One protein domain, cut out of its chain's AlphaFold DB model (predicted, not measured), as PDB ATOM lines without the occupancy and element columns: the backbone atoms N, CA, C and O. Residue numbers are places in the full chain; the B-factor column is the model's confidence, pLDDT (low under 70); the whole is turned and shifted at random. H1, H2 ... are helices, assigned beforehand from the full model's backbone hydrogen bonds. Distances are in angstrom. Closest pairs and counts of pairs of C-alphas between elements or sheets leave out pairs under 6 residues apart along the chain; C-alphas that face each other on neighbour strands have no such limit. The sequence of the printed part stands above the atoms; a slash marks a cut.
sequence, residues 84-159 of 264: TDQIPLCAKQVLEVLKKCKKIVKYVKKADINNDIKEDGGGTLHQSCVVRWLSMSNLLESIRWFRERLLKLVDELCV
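Overview. This is residues 84 to 159 of the 264 residues of the protein "Hypothetical protein" of Adineta steineri (UniProt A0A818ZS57). Two long helices, H3 and the shorter H1, run opposite ways as the two arms of a narrow, open V, and the short helix H2 with its links joins them at one end. The arms come close near that joined end, and their other ends stick out, with residues 84 to 93 and 141 to 159 standing free. The printed part has 76 residues, with three named helices in the order H1, H2, H3 and no named strand, and the class is all helix. The whole is extended, with a radius of gyration of the C-alphas of 18.5 A, and it spans 63 by 22 by 10 A, a rod in outline.

Along the chain. H3, residues 125 to 159, is the longest helix at 51.7 A from first to last C-alpha, from C-alpha 125 at (-49.533, 48.831, -35.000) to C-alpha 159 at (-19.314, 36.553, 5.073). H1, residues 87 to 110, measures 35.1 A and begins with C-alpha 87 at (-39.404, 46.281, -3.304). H2, residues 113 to 119, measures 10.1 A.

Arrangement. H3 and H1 are close but not clearly touching; their closest C-alphas, those of Cys 129 and Val 105, are 7.6 A apart. Their lines stand at a shallow tilt of 14 degrees, opposite ways. H3 only just touches H2, with 3 pairs of C-alphas within 8 A, and does so with residues 125 to 126 alone. The closest C-alphas of this pair, those of Leu 125 and Asn 114, are 6.0 A apart, and the tilt is steep at 55 degrees, opposite ways. H1 and H2 are close but not clearly touching, the closest C-alphas being those of Val 108 and Asn 114 at 7.3 A. In H1, H2 and H3 every O i to N i+4 pair is within hydrogen-bond range.

Size, cuts and confidence. The C-alphas of Glu 119 and Val 159, the two farthest apart, are 63.4 A from each other. The printed part has no cut, and the links H1 to H2 and H2 to H3 are tight. The mean pLDDT of the printed part is 75.7; residues 84 to 88, residue 90 and residues 157 to 159 are under 70.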
ATOM      1  N   THR A  84     -36.896  46.484   2.711       50.34
ATOM      2  CA  THR A  84     -37.495  45.304   2.069       50.34
ATOM      3  C   THR A  84     -38.981  45.494   1.734       50.34
ATOM      4  O   THR A  84     -39.479  44.859   0.807       50.34
ATOM      5  N   ASP A  85     -39.652  46.442   2.394       49.03
ATOM      6  CA  ASP A  85     -41.033  46.872   2.153       49.03
ATOM      7  C   ASP A  85     -41.241  47.728   0.883       49.03
ATOM      8  O   ASP A  85     -42.356  47.798   0.363       49.03
ATOM      9  N   GLN A  86     -40.195  48.350   0.325       55.44
ATOM     10  CA  GLN A  86     -40.282  49.170  -0.897       55.44
ATOM     11  C   GLN A  86     -40.167  48.357  -2.193       55.44
ATOM     12  O   GLN A  86     -40.727  48.744  -3.221       55.44
ATOM     13  N   ILE A  87     -39.503  47.199  -2.157       57.94
ATOM     14  CA  ILE A  87     -39.404  46.281  -3.304       57.94
ATOM     15  C   ILE A  87     -40.803  45.807  -3.772       57.94
ATOM     16  O   ILE A  87     -41.071  45.849  -4.980       57.94
ATOM     17  N   PRO A  88     -41.741  45.445  -2.870       68.88
ATOM     18  CA  PRO A  88     -43.138  45.192  -3.219       68.88
ATOM     19  C   PRO A  88     -43.824  46.359  -3.935       68.88
ATOM     20  O   PRO A  88     -44.653  46.134  -4.819       68.88
ATOM     21  N   LEU A  89     -43.492  47.605  -3.581       71.69
ATOM     22  CA  LEU A  89     -44.144  48.791  -4.132       71.69
ATOM     23  C   LEU A  89     -43.757  49.014  -5.600       71.69
ATOM     24  O   LEU A  89     -44.641  49.193  -6.441       71.69
ATOM     25  N   CYS A  90     -42.466  48.920  -5.929       65.12
ATOM     26  CA  CYS A  90     -41.988  49.038  -7.309       65.12
ATOM     27  C   CYS A  90     -42.524  47.901  -8.190       65.12
ATOM     28  O   CYS A  90     -43.026  48.151  -9.287       65.12
ATOM     29  N   ALA A  91     -42.513  46.657  -7.694       71.88
ATOM     30  CA  ALA A  91     -43.082  45.521  -8.421       71.88
ATOM     31  C   ALA A  91     -44.588  45.705  -8.692       71.88
ATOM     32  O   ALA A  91     -45.071  45.430  -9.792       71.88
ATOM     33  N   LYS A  92     -45.335  46.240  -7.716       74.81
ATOM     34  CA  LYS A  92     -46.764  46.547  -7.858       74.81
ATOM     35  C   LYS A  92     -47.020  47.638  -8.901       74.81
ATOM     36  O   LYS A  92     -47.940  47.495  -9.704       74.81
ATOM     37  N   GLN A  93     -46.209  48.696  -8.925       77.62
ATOM     38  CA  GLN A  93     -46.315  49.766  -9.923       77.62
ATOM     39  C   GLN A  93     -46.045  49.247 -11.342       77.62
ATOM     40  O   GLN A  93     -46.830  49.522 -12.249       77.62
ATOM     41  N   VAL A  94     -45.000  48.433 -11.521       76.44
ATOM     42  CA  VAL A  94     -44.692  47.793 -12.809       76.44
ATOM     43  C   VAL A  94     -45.854  46.908 -13.263       76.44
ATOM     44  O   VAL A  94     -46.319  47.029 -14.395       76.44
ATOM     45  N   LEU A  95     -46.400  46.073 -12.374       74.62
ATOM     46  CA  LEU A  95     -47.551  45.223 -12.690       74.62
ATOM     47  C   LEU A  95     -48.795  46.029 -13.096       74.62
ATOM     48  O   LEU A  95     -49.515  45.617 -14.006       74.62
ATOM     49  N   GLU A  96     -49.056  47.177 -12.470       80.56
ATOM     50  CA  GLU A  96     -50.168  48.054 -12.860       80.56
ATOM     51  C   GLU A  96     -49.967  48.683 -14.246       80.56
ATOM     52  O   GLU A  96     -50.911  48.737 -15.040       80.56
ATOM     53  N   VAL A  97     -48.742  49.091 -14.590       78.69
ATOM     54  CA  VAL A  97     -48.421  49.567 -15.946       78.69
ATOM     55  C   VAL A  97     -48.641  48.451 -16.968       78.69
ATOM     56  O   VAL A  97     -49.344  48.659 -17.959       78.69
ATOM     57  N   LEU A  98     -48.159  47.236 -16.691       77.12
ATOM     58  CA  LEU A  98     -48.354  46.079 -17.571       77.12
ATOM     59  C   LEU A  98     -49.847  45.753 -17.771       77.12
ATOM     60  O   LEU A  98     -50.274  45.457 -18.891       77.12
ATOM     61  N   LYS A  99     -50.678  45.873 -16.724       82.00
ATOM     62  CA  LYS A  99     -52.141  45.718 -16.836       82.00
ATOM     63  C   LYS A  99     -52.764  46.772 -17.753       82.00
ATOM     64  O   LYS A  99     -53.632  46.423 -18.557       82.00
ATOM     65  N   LYS A 100     -52.344  48.038 -17.653       82.12
ATOM     66  CA  LYS A 100     -52.825  49.120 -18.529       82.12
ATOM     67  C   LYS A 100     -52.424  48.872 -19.985       82.12
ATOM     68  O   LYS A 100     -53.291  48.902 -20.856       82.12
ATOM     69  N   CYS A 101     -51.169  48.504 -20.244       77.88
ATOM     70  CA  CYS A 101     -50.697  48.146 -21.585       77.88
ATOM     71  C   CYS A 101     -51.496  46.977 -22.181       77.88
ATOM     72  O   CYS A 101     -51.947  47.049 -23.323       77.88
ATOM     73  N   LYS A 102     -51.774  45.929 -21.391       81.38
ATOM     74  CA  LYS A 102     -52.596  44.789 -21.832       81.38
ATOM     75  C   LYS A 102     -54.026  45.199 -22.207       81.38
ATOM     76  O   LYS A 102     -54.593  44.630 -23.139       81.38
ATOM     77  N   LYS A 103     -54.621  46.173 -21.503       86.56
ATOM     78  CA  LYS A 103     -55.945  46.723 -21.848       86.56
ATOM     79  C   LYS A 103     -55.914  47.478 -23.177       86.56
ATOM     80  O   LYS A 103     -56.801  47.251 -23.991       86.56
ATOM     81  N   ILE A 104     -54.886  48.293 -23.415       80.44
ATOM     82  CA  ILE A 104     -54.716  49.034 -24.676       80.44
ATOM     83  C   ILE A 104     -54.570  48.062 -25.849       80.44
ATOM     84  O   ILE A 104     -55.304  48.170 -26.823       80.44
ATOM     85  N   VAL A 105     -53.717  47.039 -25.727       78.31
ATOM     86  CA  VAL A 105     -53.556  46.021 -26.781       78.31
ATOM     87  C   VAL A 105     -54.871  45.282 -27.054       78.31
ATOM     88  O   VAL A 105     -55.201  45.021 -28.208       78.31
ATOM     89  N   LYS A 106     -55.655  44.960 -26.015       85.25
ATOM     90  CA  LYS A 106     -56.989  44.360 -26.192       85.25
ATOM     91  C   LYS A 106     -57.969  45.298 -26.895       85.25
ATOM     92  O   LYS A 106     -58.762  44.813 -27.692       85.25
ATOM     93  N   TYR A 107     -57.937  46.594 -26.586       85.06
ATOM     94  CA  TYR A 107     -58.777  47.594 -27.243       85.06
ATOM     95  C   TYR A 107     -58.425  47.715 -28.726       85.06
ATOM     96  O   TYR A 107     -59.299  47.537 -29.563       85.06
ATOM     97  N   VAL A 108     -57.137  47.882 -29.047       78.88
ATOM     98  CA  VAL A 108     -56.637  47.961 -30.429       78.88
ATOM     99  C   VAL A 108     -57.025  46.723 -31.239       78.88
ATOM    100  O   VAL A 108     -57.471  46.848 -32.371       78.88
ATOM    101  N   LYS A 109     -56.924  45.525 -30.644       80.06
ATOM    102  CA  LYS A 109     -57.364  44.281 -31.297       80.06
ATOM    103  C   LYS A 109     -58.875  44.207 -31.527       80.06
ATOM    104  O   LYS A 109     -59.293  43.546 -32.463       80.06
ATOM    105  N   LYS A 110     -59.689  44.803 -30.650       87.31
ATOM    106  CA  LYS A 110     -61.158  44.778 -30.760       87.31
ATOM    107  C   LYS A 110     -61.703  45.822 -31.725       87.31
ATOM    108  O   LYS A 110     -62.731  45.575 -32.332       87.31
ATOM    109  N   ALA A 111     -61.055  46.977 -31.797       86.75
ATOM    110  CA  ALA A 111     -61.480  48.097 -32.627       86.75
ATOM    111  C   ALA A 111     -61.031  47.961 -34.092       86.75
ATOM    112  O   ALA A 111     -61.246  48.880 -34.861       86.75
ATOM    113  N   ASP A 112     -60.369  46.856 -34.446       85.12
ATOM    114  CA  ASP A 112     -59.856  46.546 -35.785       85.12
ATOM    115  C   ASP A 112     -58.943  47.608 -36.430       85.12
ATOM    116  O   ASP A 112     -58.618  47.537 -37.606       85.12
ATOM    117  N   ILE A 113     -58.400  48.513 -35.610       80.12
ATOM    118  CA  ILE A 113     -57.493  49.614 -35.993       80.12
ATOM    119  C   ILE A 113     -56.255  49.113 -36.768       80.12
ATOM    120  O   ILE A 113     -55.583  49.863 -37.469       80.12
ATOM    121  N   ASN A 114     -55.908  47.828 -36.637       76.06
ATOM    122  CA  ASN A 114     -54.824  47.230 -37.412       76.06
ATOM    123  C   ASN A 114     -55.128  47.133 -38.912       76.06
ATOM    124  O   ASN A 114     -54.171  47.107 -39.682       76.06
ATOM    125  N   ASN A 115     -56.393  47.008 -39.309       81.62
ATOM    126  CA  ASN A 115     -56.772  46.962 -40.716       81.62
ATOM    127  C   ASN A 115     -56.720  48.373 -41.310       81.62
ATOM    128  O   ASN A 115     -56.009  48.556 -42.292       81.62
ATOM    129  N   ASP A 116     -57.268  49.372 -40.613       78.94
ATOM    130  CA  ASP A 116     -57.183  50.787 -41.010       78.94
ATOM    131  C   ASP A 116     -55.723  51.247 -41.220       78.94
ATOM    132  O   ASP A 116     -55.371  51.826 -42.242       78.94
ATOM    133  N   ILE A 117     -54.816  50.905 -40.295       76.19
ATOM    134  CA  ILE A 117     -53.395  51.297 -40.391       76.19
ATOM    135  C   ILE A 117     -52.659  50.571 -41.527       76.19
ATOM    136  O   ILE A 117     -51.693  51.104 -42.077       76.19
ATOM    137  N   LYS A 118     -53.081  49.346 -41.867       79.56
ATOM    138  CA  LYS A 118     -52.513  48.611 -43.004       79.56
ATOM    139  C   LYS A 118     -52.939  49.223 -44.334       79.56
ATOM    140  O   LYS A 118     -52.130  49.229 -45.257       79.56
ATOM    141  N   GLU A 119     -54.176  49.706 -44.429       84.25
ATOM    142  CA  GLU A 119     -54.688  50.368 -45.633       84.25
ATOM    143  C   GLU A 119     -53.931  51.674 -45.924       84.25
ATOM    144  O   GLU A 119     -53.609  51.941 -47.079       84.25
ATOM    145  N   ASP A 120     -53.498  52.394 -44.885       79.81
ATOM    146  CA  ASP A 120     -52.663  53.603 -44.997       79.81
ATOM    147  C   ASP A 120     -51.175  53.327 -45.327       79.81
ATOM    148  O   ASP A 120     -50.336  54.230 -45.295       79.81
ATOM    149  N   GLY A 121     -50.797  52.074 -45.607       78.44
ATOM    150  CA  GLY A 121     -49.406  51.685 -45.877       78.44
ATOM    151  C   GLY A 121     -48.496  51.704 -44.639       78.44
ATOM    152  O   GLY A 121     -47.276  51.559 -44.752       78.44
ATOM    153  N   GLY A 122     -49.068  51.865 -43.444       72.44
ATOM    154  CA  GLY A 122     -48.350  51.786 -42.182       72.44
ATOM    155  C   GLY A 122     -47.981  50.344 -41.821       72.44
ATOM    156  O   GLY A 122     -48.758  49.404 -41.996       72.44
ATOM    157  N   GLY A 123     -46.791  50.149 -41.241       74.00
ATOM    158  CA  GLY A 123     -46.462  48.888 -40.573       74.00
ATOM    159  C   GLY A 123     -47.494  48.568 -39.484       74.00
ATOM    160  O   GLY A 123     -48.076  49.471 -38.882       74.00
ATOM    161  N   THR A 124     -47.742  47.285 -39.207       71.69
ATOM    162  CA  THR A 124     -48.821  46.925 -38.274       71.69
ATOM    163  C   THR A 124     -48.584  47.549 -36.895       71.69
ATOM    164  O   THR A 124     -47.556  47.306 -36.261       71.69
ATOM    165  N   LEU A 125     -49.553  48.313 -36.378       72.12
ATOM    166  CA  LEU A 125     -49.533  48.831 -35.000       72.12
ATOM    167  C   LEU A 125     -49.253  47.708 -33.991       72.12
ATOM    168  O   LEU A 125     -48.575  47.903 -32.980       72.12
ATOM    169  N   HIS A 126     -49.700  46.497 -34.325       71.12
ATOM    170  CA  HIS A 126     -49.320  45.275 -33.642       71.12
ATOM    171  C   HIS A 126     -47.801  45.081 -33.490       71.12
ATOM    172  O   HIS A 126     -47.351  44.886 -32.362       71.12
ATOM    173  N   GLN A 127     -47.013  45.152 -34.569       73.88
ATOM    174  CA  GLN A 127     -45.553  45.002 -34.518       73.88
ATOM    175  C   GLN A 127     -44.911  46.066 -33.628       73.88
ATOM    176  O   GLN A 127     -44.134  45.719 -32.742       73.88
ATOM    177  N   SER A 128     -45.289  47.339 -33.772       70.94
ATOM    178  CA  SER A 128     -44.762  48.422 -32.929       70.94
ATOM    179  C   SER A 128     -45.077  48.209 -31.443       70.94
ATOM    180  O   SER A 128     -44.212  48.396 -30.583       70.94
ATOM    181  N   CYS A 129     -46.291  47.754 -31.115       75.38
ATOM    182  CA  CYS A 129     -46.650  47.387 -29.746       75.38
ATOM    183  C   CYS A 129     -45.846  46.184 -29.234       75.38
ATOM    184  O   CYS A 129     -45.415  46.195 -28.081       75.38
ATOM    185  N   VAL A 130     -45.640  45.160 -30.066       76.00
ATOM    186  CA  VAL A 130     -44.883  43.953 -29.704       76.00
ATOM    187  C   VAL A 130     -43.410  44.278 -29.467       76.00
ATOM    188  O   VAL A 130     -42.874  43.889 -28.433       76.00
ATOM    189  N   VAL A 131     -42.769  45.049 -30.349       79.31
ATOM    190  CA  VAL A 131     -41.364  45.465 -30.201       79.31
ATOM    191  C   VAL A 131     -41.171  46.263 -28.912       79.31
ATOM    192  O   VAL A 131     -40.271  45.972 -28.122       79.31
ATOM    193  N   ARG A 132     -42.056  47.230 -28.639       75.19
ATOM    194  CA  ARG A 132     -41.971  48.055 -27.426       75.19
ATOM    195  C   ARG A 132     -42.222  47.240 -26.154       75.19
ATOM    196  O   ARG A 132     -41.564  47.462 -25.140       75.19
ATOM    197  N   TRP A 133     -43.135  46.269 -26.215       79.44
ATOM    198  CA  TRP A 133     -43.388  45.332 -25.121       79.44
ATOM    199  C   TRP A 133     -42.193  44.415 -24.843       79.44
ATOM    200  O   TRP A 133     -41.807  44.254 -23.684       79.44
ATOM    201  N   LEU A 134     -41.597  43.830 -25.886       78.81
ATOM    202  CA  LEU A 134     -40.419  42.970 -25.763       78.81
ATOM    203  C   LEU A 134     -39.227  43.747 -25.201       78.81
ATOM    204  O   LEU A 134     -38.580  43.272 -24.275       78.81
ATOM    205  N   SER A 135     -39.000  44.974 -25.676       76.88
ATOM    206  CA  SER A 135     -37.967  45.865 -25.136       76.88
ATOM    207  C   SER A 135     -38.157  46.127 -23.637       76.88
ATOM    208  O   SER A 135     -37.220  45.959 -22.856       76.88
ATOM    209  N   MET A 136     -39.383  46.446 -23.207       78.94
ATOM    210  CA  MET A 136     -39.683  46.673 -21.789       78.94
ATOM    211  C   MET A 136     -39.535  45.395 -20.951       78.94
ATOM    212  O   MET A 136     -39.026  45.438 -19.834       78.94
ATOM    213  N   SER A 137     -39.953  44.249 -21.493       76.75
ATOM    214  CA  SER A 137     -39.816  42.952 -20.821       76.75
ATOM    215  C   SER A 137     -38.341  42.588 -20.623       76.75
ATOM    216  O   SER A 137     -37.956  42.208 -19.522       76.75
ATOM    217  N   ASN A 138     -37.503  42.798 -21.640       78.31
ATOM    218  CA  ASN A 138     -36.058  42.574 -21.559       78.31
ATOM    219  C   ASN A 138     -35.384  43.507 -20.544       78.31
ATOM    220  O   ASN A 138     -34.502  43.075 -19.803       78.31
ATOM    221  N   LEU A 139     -35.814  44.771 -20.464       76.12
ATOM    222  CA  LEU A 139     -35.314  45.710 -19.457       76.12
ATOM    223  C   LEU A 139     -35.648  45.238 -18.034       76.12
ATOM    224  O   LEU A 139     -34.778  45.235 -17.164       76.12
ATOM    225  N   LEU A 140     -36.888  44.805 -17.798       78.00
ATOM    226  CA  LEU A 140     -37.307  44.277 -16.496       78.00
ATOM    227  C   LEU A 140     -36.549  42.997 -16.121       78.00
ATOM    228  O   LEU A 140     -36.154  42.838 -14.966       78.00
ATOM    229  N   GLU A 141     -36.303  42.121 -17.091       79.94
ATOM    230  CA  GLU A 141     -35.523  40.900 -16.891       79.94
ATOM    231  C   GLU A 141     -34.059  41.213 -16.541       79.94
ATOM    232  O   GLU A 141     -33.496  40.628 -15.617       79.94
ATOM    233  N   SER A 142     -33.464  42.214 -17.197       72.81
ATOM    234  CA  SER A 142     -32.121  42.702 -16.869       72.81
ATOM    235  C   SER A 142     -32.045  43.272 -15.447       72.81
ATOM    236  O   SER A 142     -31.117  42.952 -14.701       72.81
ATOM    237  N   ILE A 143     -33.052  44.045 -15.021       75.25
ATOM    238  CA  ILE A 143     -33.140  44.569 -13.648       75.25
ATOM    239  C   ILE A 143     -33.267  43.424 -12.634       75.25
ATOM    240  O   ILE A 143     -32.609  43.448 -11.589       75.25
ATOM    241  N   ARG A 144     -34.083  42.404 -12.934       81.19
ATOM    242  CA  ARG A 144     -34.225  41.204 -12.096       81.19
ATOM    243  C   ARG A 144     -32.883  40.501 -11.918       81.19
ATOM    244  O   ARG A 144     -32.480  40.247 -10.784       81.19
ATOM    245  N   TRP A 145     -32.174  40.264 -13.019       81.88
ATOM    246  CA  TRP A 145     -30.855  39.634 -13.008       81.88
ATOM    247  C   TRP A 145     -29.829  40.450 -12.210       81.88
ATOM    248  O   TRP A 145     -29.107  39.907 -11.371       81.88
ATOM    249  N   PHE A 146     -29.804  41.772 -12.400       71.31
ATOM    250  CA  PHE A 146     -28.912  42.663 -11.659       71.31
ATOM    251  C   PHE A 146     -29.183  42.622 -10.148       71.31
ATOM    252  O   PHE A 146     -28.245  42.540  -9.352       71.31
ATOM    253  N   ARG A 147     -30.459  42.592  -9.738       79.69
ATOM    254  CA  ARG A 147     -30.854  42.442  -8.329       79.69
ATOM    255  C   ARG A 147     -30.363  41.123  -7.732       79.69
ATOM    256  O   ARG A 147     -29.817  41.130  -6.633       79.69
ATOM    257  N   GLU A 148     -30.545  40.004  -8.428       81.38
ATOM    258  CA  GLU A 148     -30.067  38.696  -7.955       81.38
ATOM    259  C   GLU A 148     -28.541  38.666  -7.813       81.38
ATOM    260  O   GLU A 148     -28.012  38.114  -6.846       81.38
ATOM    261  N   ARG A 149     -27.820  39.308  -8.741       79.38
ATOM    262  CA  ARG A 149     -26.363  39.425  -8.660       79.38
ATOM    263  C   ARG A 149     -25.919  40.285  -7.479       79.38
ATOM    264  O   ARG A 149     -24.977  39.897  -6.792       79.38
ATOM    265  N   LEU A 150     -26.596  41.405  -7.228       71.56
ATOM    266  CA  LEU A 150     -26.334  42.256  -6.067       71.56
ATOM    267  C   LEU A 150     -26.565  41.516  -4.750       71.56
ATOM    268  O   LEU A 150     -25.719  41.602  -3.871       71.56
ATOM    269  N   LEU A 151     -27.656  40.755  -4.621       76.94
ATOM    270  CA  LEU A 151     -27.928  39.977  -3.406       76.94
ATOM    271  C   LEU A 151     -26.820  38.954  -3.125       76.94
ATOM    272  O   LEU A 151     -26.323  38.901  -2.008       76.94
ATOM    273  N   LYS A 152     -26.347  38.233  -4.151       78.06
ATOM    274  CA  LYS A 152     -25.201  37.319  -3.999       78.06
ATOM    275  C   LYS A 152     -23.930  38.036  -3.545       78.06
ATOM    276  O   LYS A 152     -23.206  37.512  -2.711       78.06
ATOM    277  N   LEU A 153     -23.652  39.224  -4.084       73.75
ATOM    278  CA  LEU A 153     -22.489  40.015  -3.672       73.75
ATOM    279  C   LEU A 153     -22.616  40.511  -2.229       73.75
ATOM    280  O   LEU A 153     -21.623  40.529  -1.509       73.75
ATOM    281  N   VAL A 154     -23.821  40.897  -1.803       71.94
ATOM    282  CA  VAL A 154     -24.088  41.271  -0.408       71.94
ATOM    283  C   VAL A 154     -23.874  40.072   0.512       71.94
ATOM    284  O   VAL A 154     -23.175  40.222   1.506       71.94
ATOM    285  N   ASP A 155     -24.366  38.884   0.157       71.25
ATOM    286  CA  ASP A 155     -24.128  37.661   0.935       71.25
ATOM    287  C   ASP A 155     -22.626  37.337   1.033       71.25
ATOM    288  O   ASP A 155     -22.112  37.065   2.120       71.25
ATOM    289  N   GLU A 156     -21.890  37.431  -0.080       72.88
ATOM    290  CA  GLU A 156     -20.433  37.241  -0.112       72.88
ATOM    291  C   GLU A 156     -19.692  38.273   0.763       72.88
ATOM    292  O   GLU A 156     -18.743  37.920   1.466       72.88
ATOM    293  N   LEU A 157     -20.134  39.535   0.769       65.94
ATOM    294  CA  LEU A 157     -19.564  40.599   1.602       65.94
ATOM    295  C   LEU A 157     -19.920  40.437   3.086       65.94
ATOM    296  O   LEU A 157     -19.060  40.651   3.939       65.94
ATOM    297  N   CYS A 158     -21.134  39.993   3.413       65.81
ATOM    298  CA  CYS A 158     -21.533  39.697   4.788       65.81
ATOM    299  C   CYS A 158     -20.667  38.588   5.402       65.81
ATOM    300  O   CYS A 158     -20.303  38.672   6.574       65.81
ATOM    301  N   VAL A 159     -20.263  37.583   4.616       62.91
ATOM    302  CA  VAL A 159     -19.314  36.553   5.073       62.91
ATOM    303  C   VAL A 159     -17.944  37.161   5.402       62.91
ATOM    304  O   VAL A 159     -17.311  36.758   6.382       62.91
TER     305      VAL A 159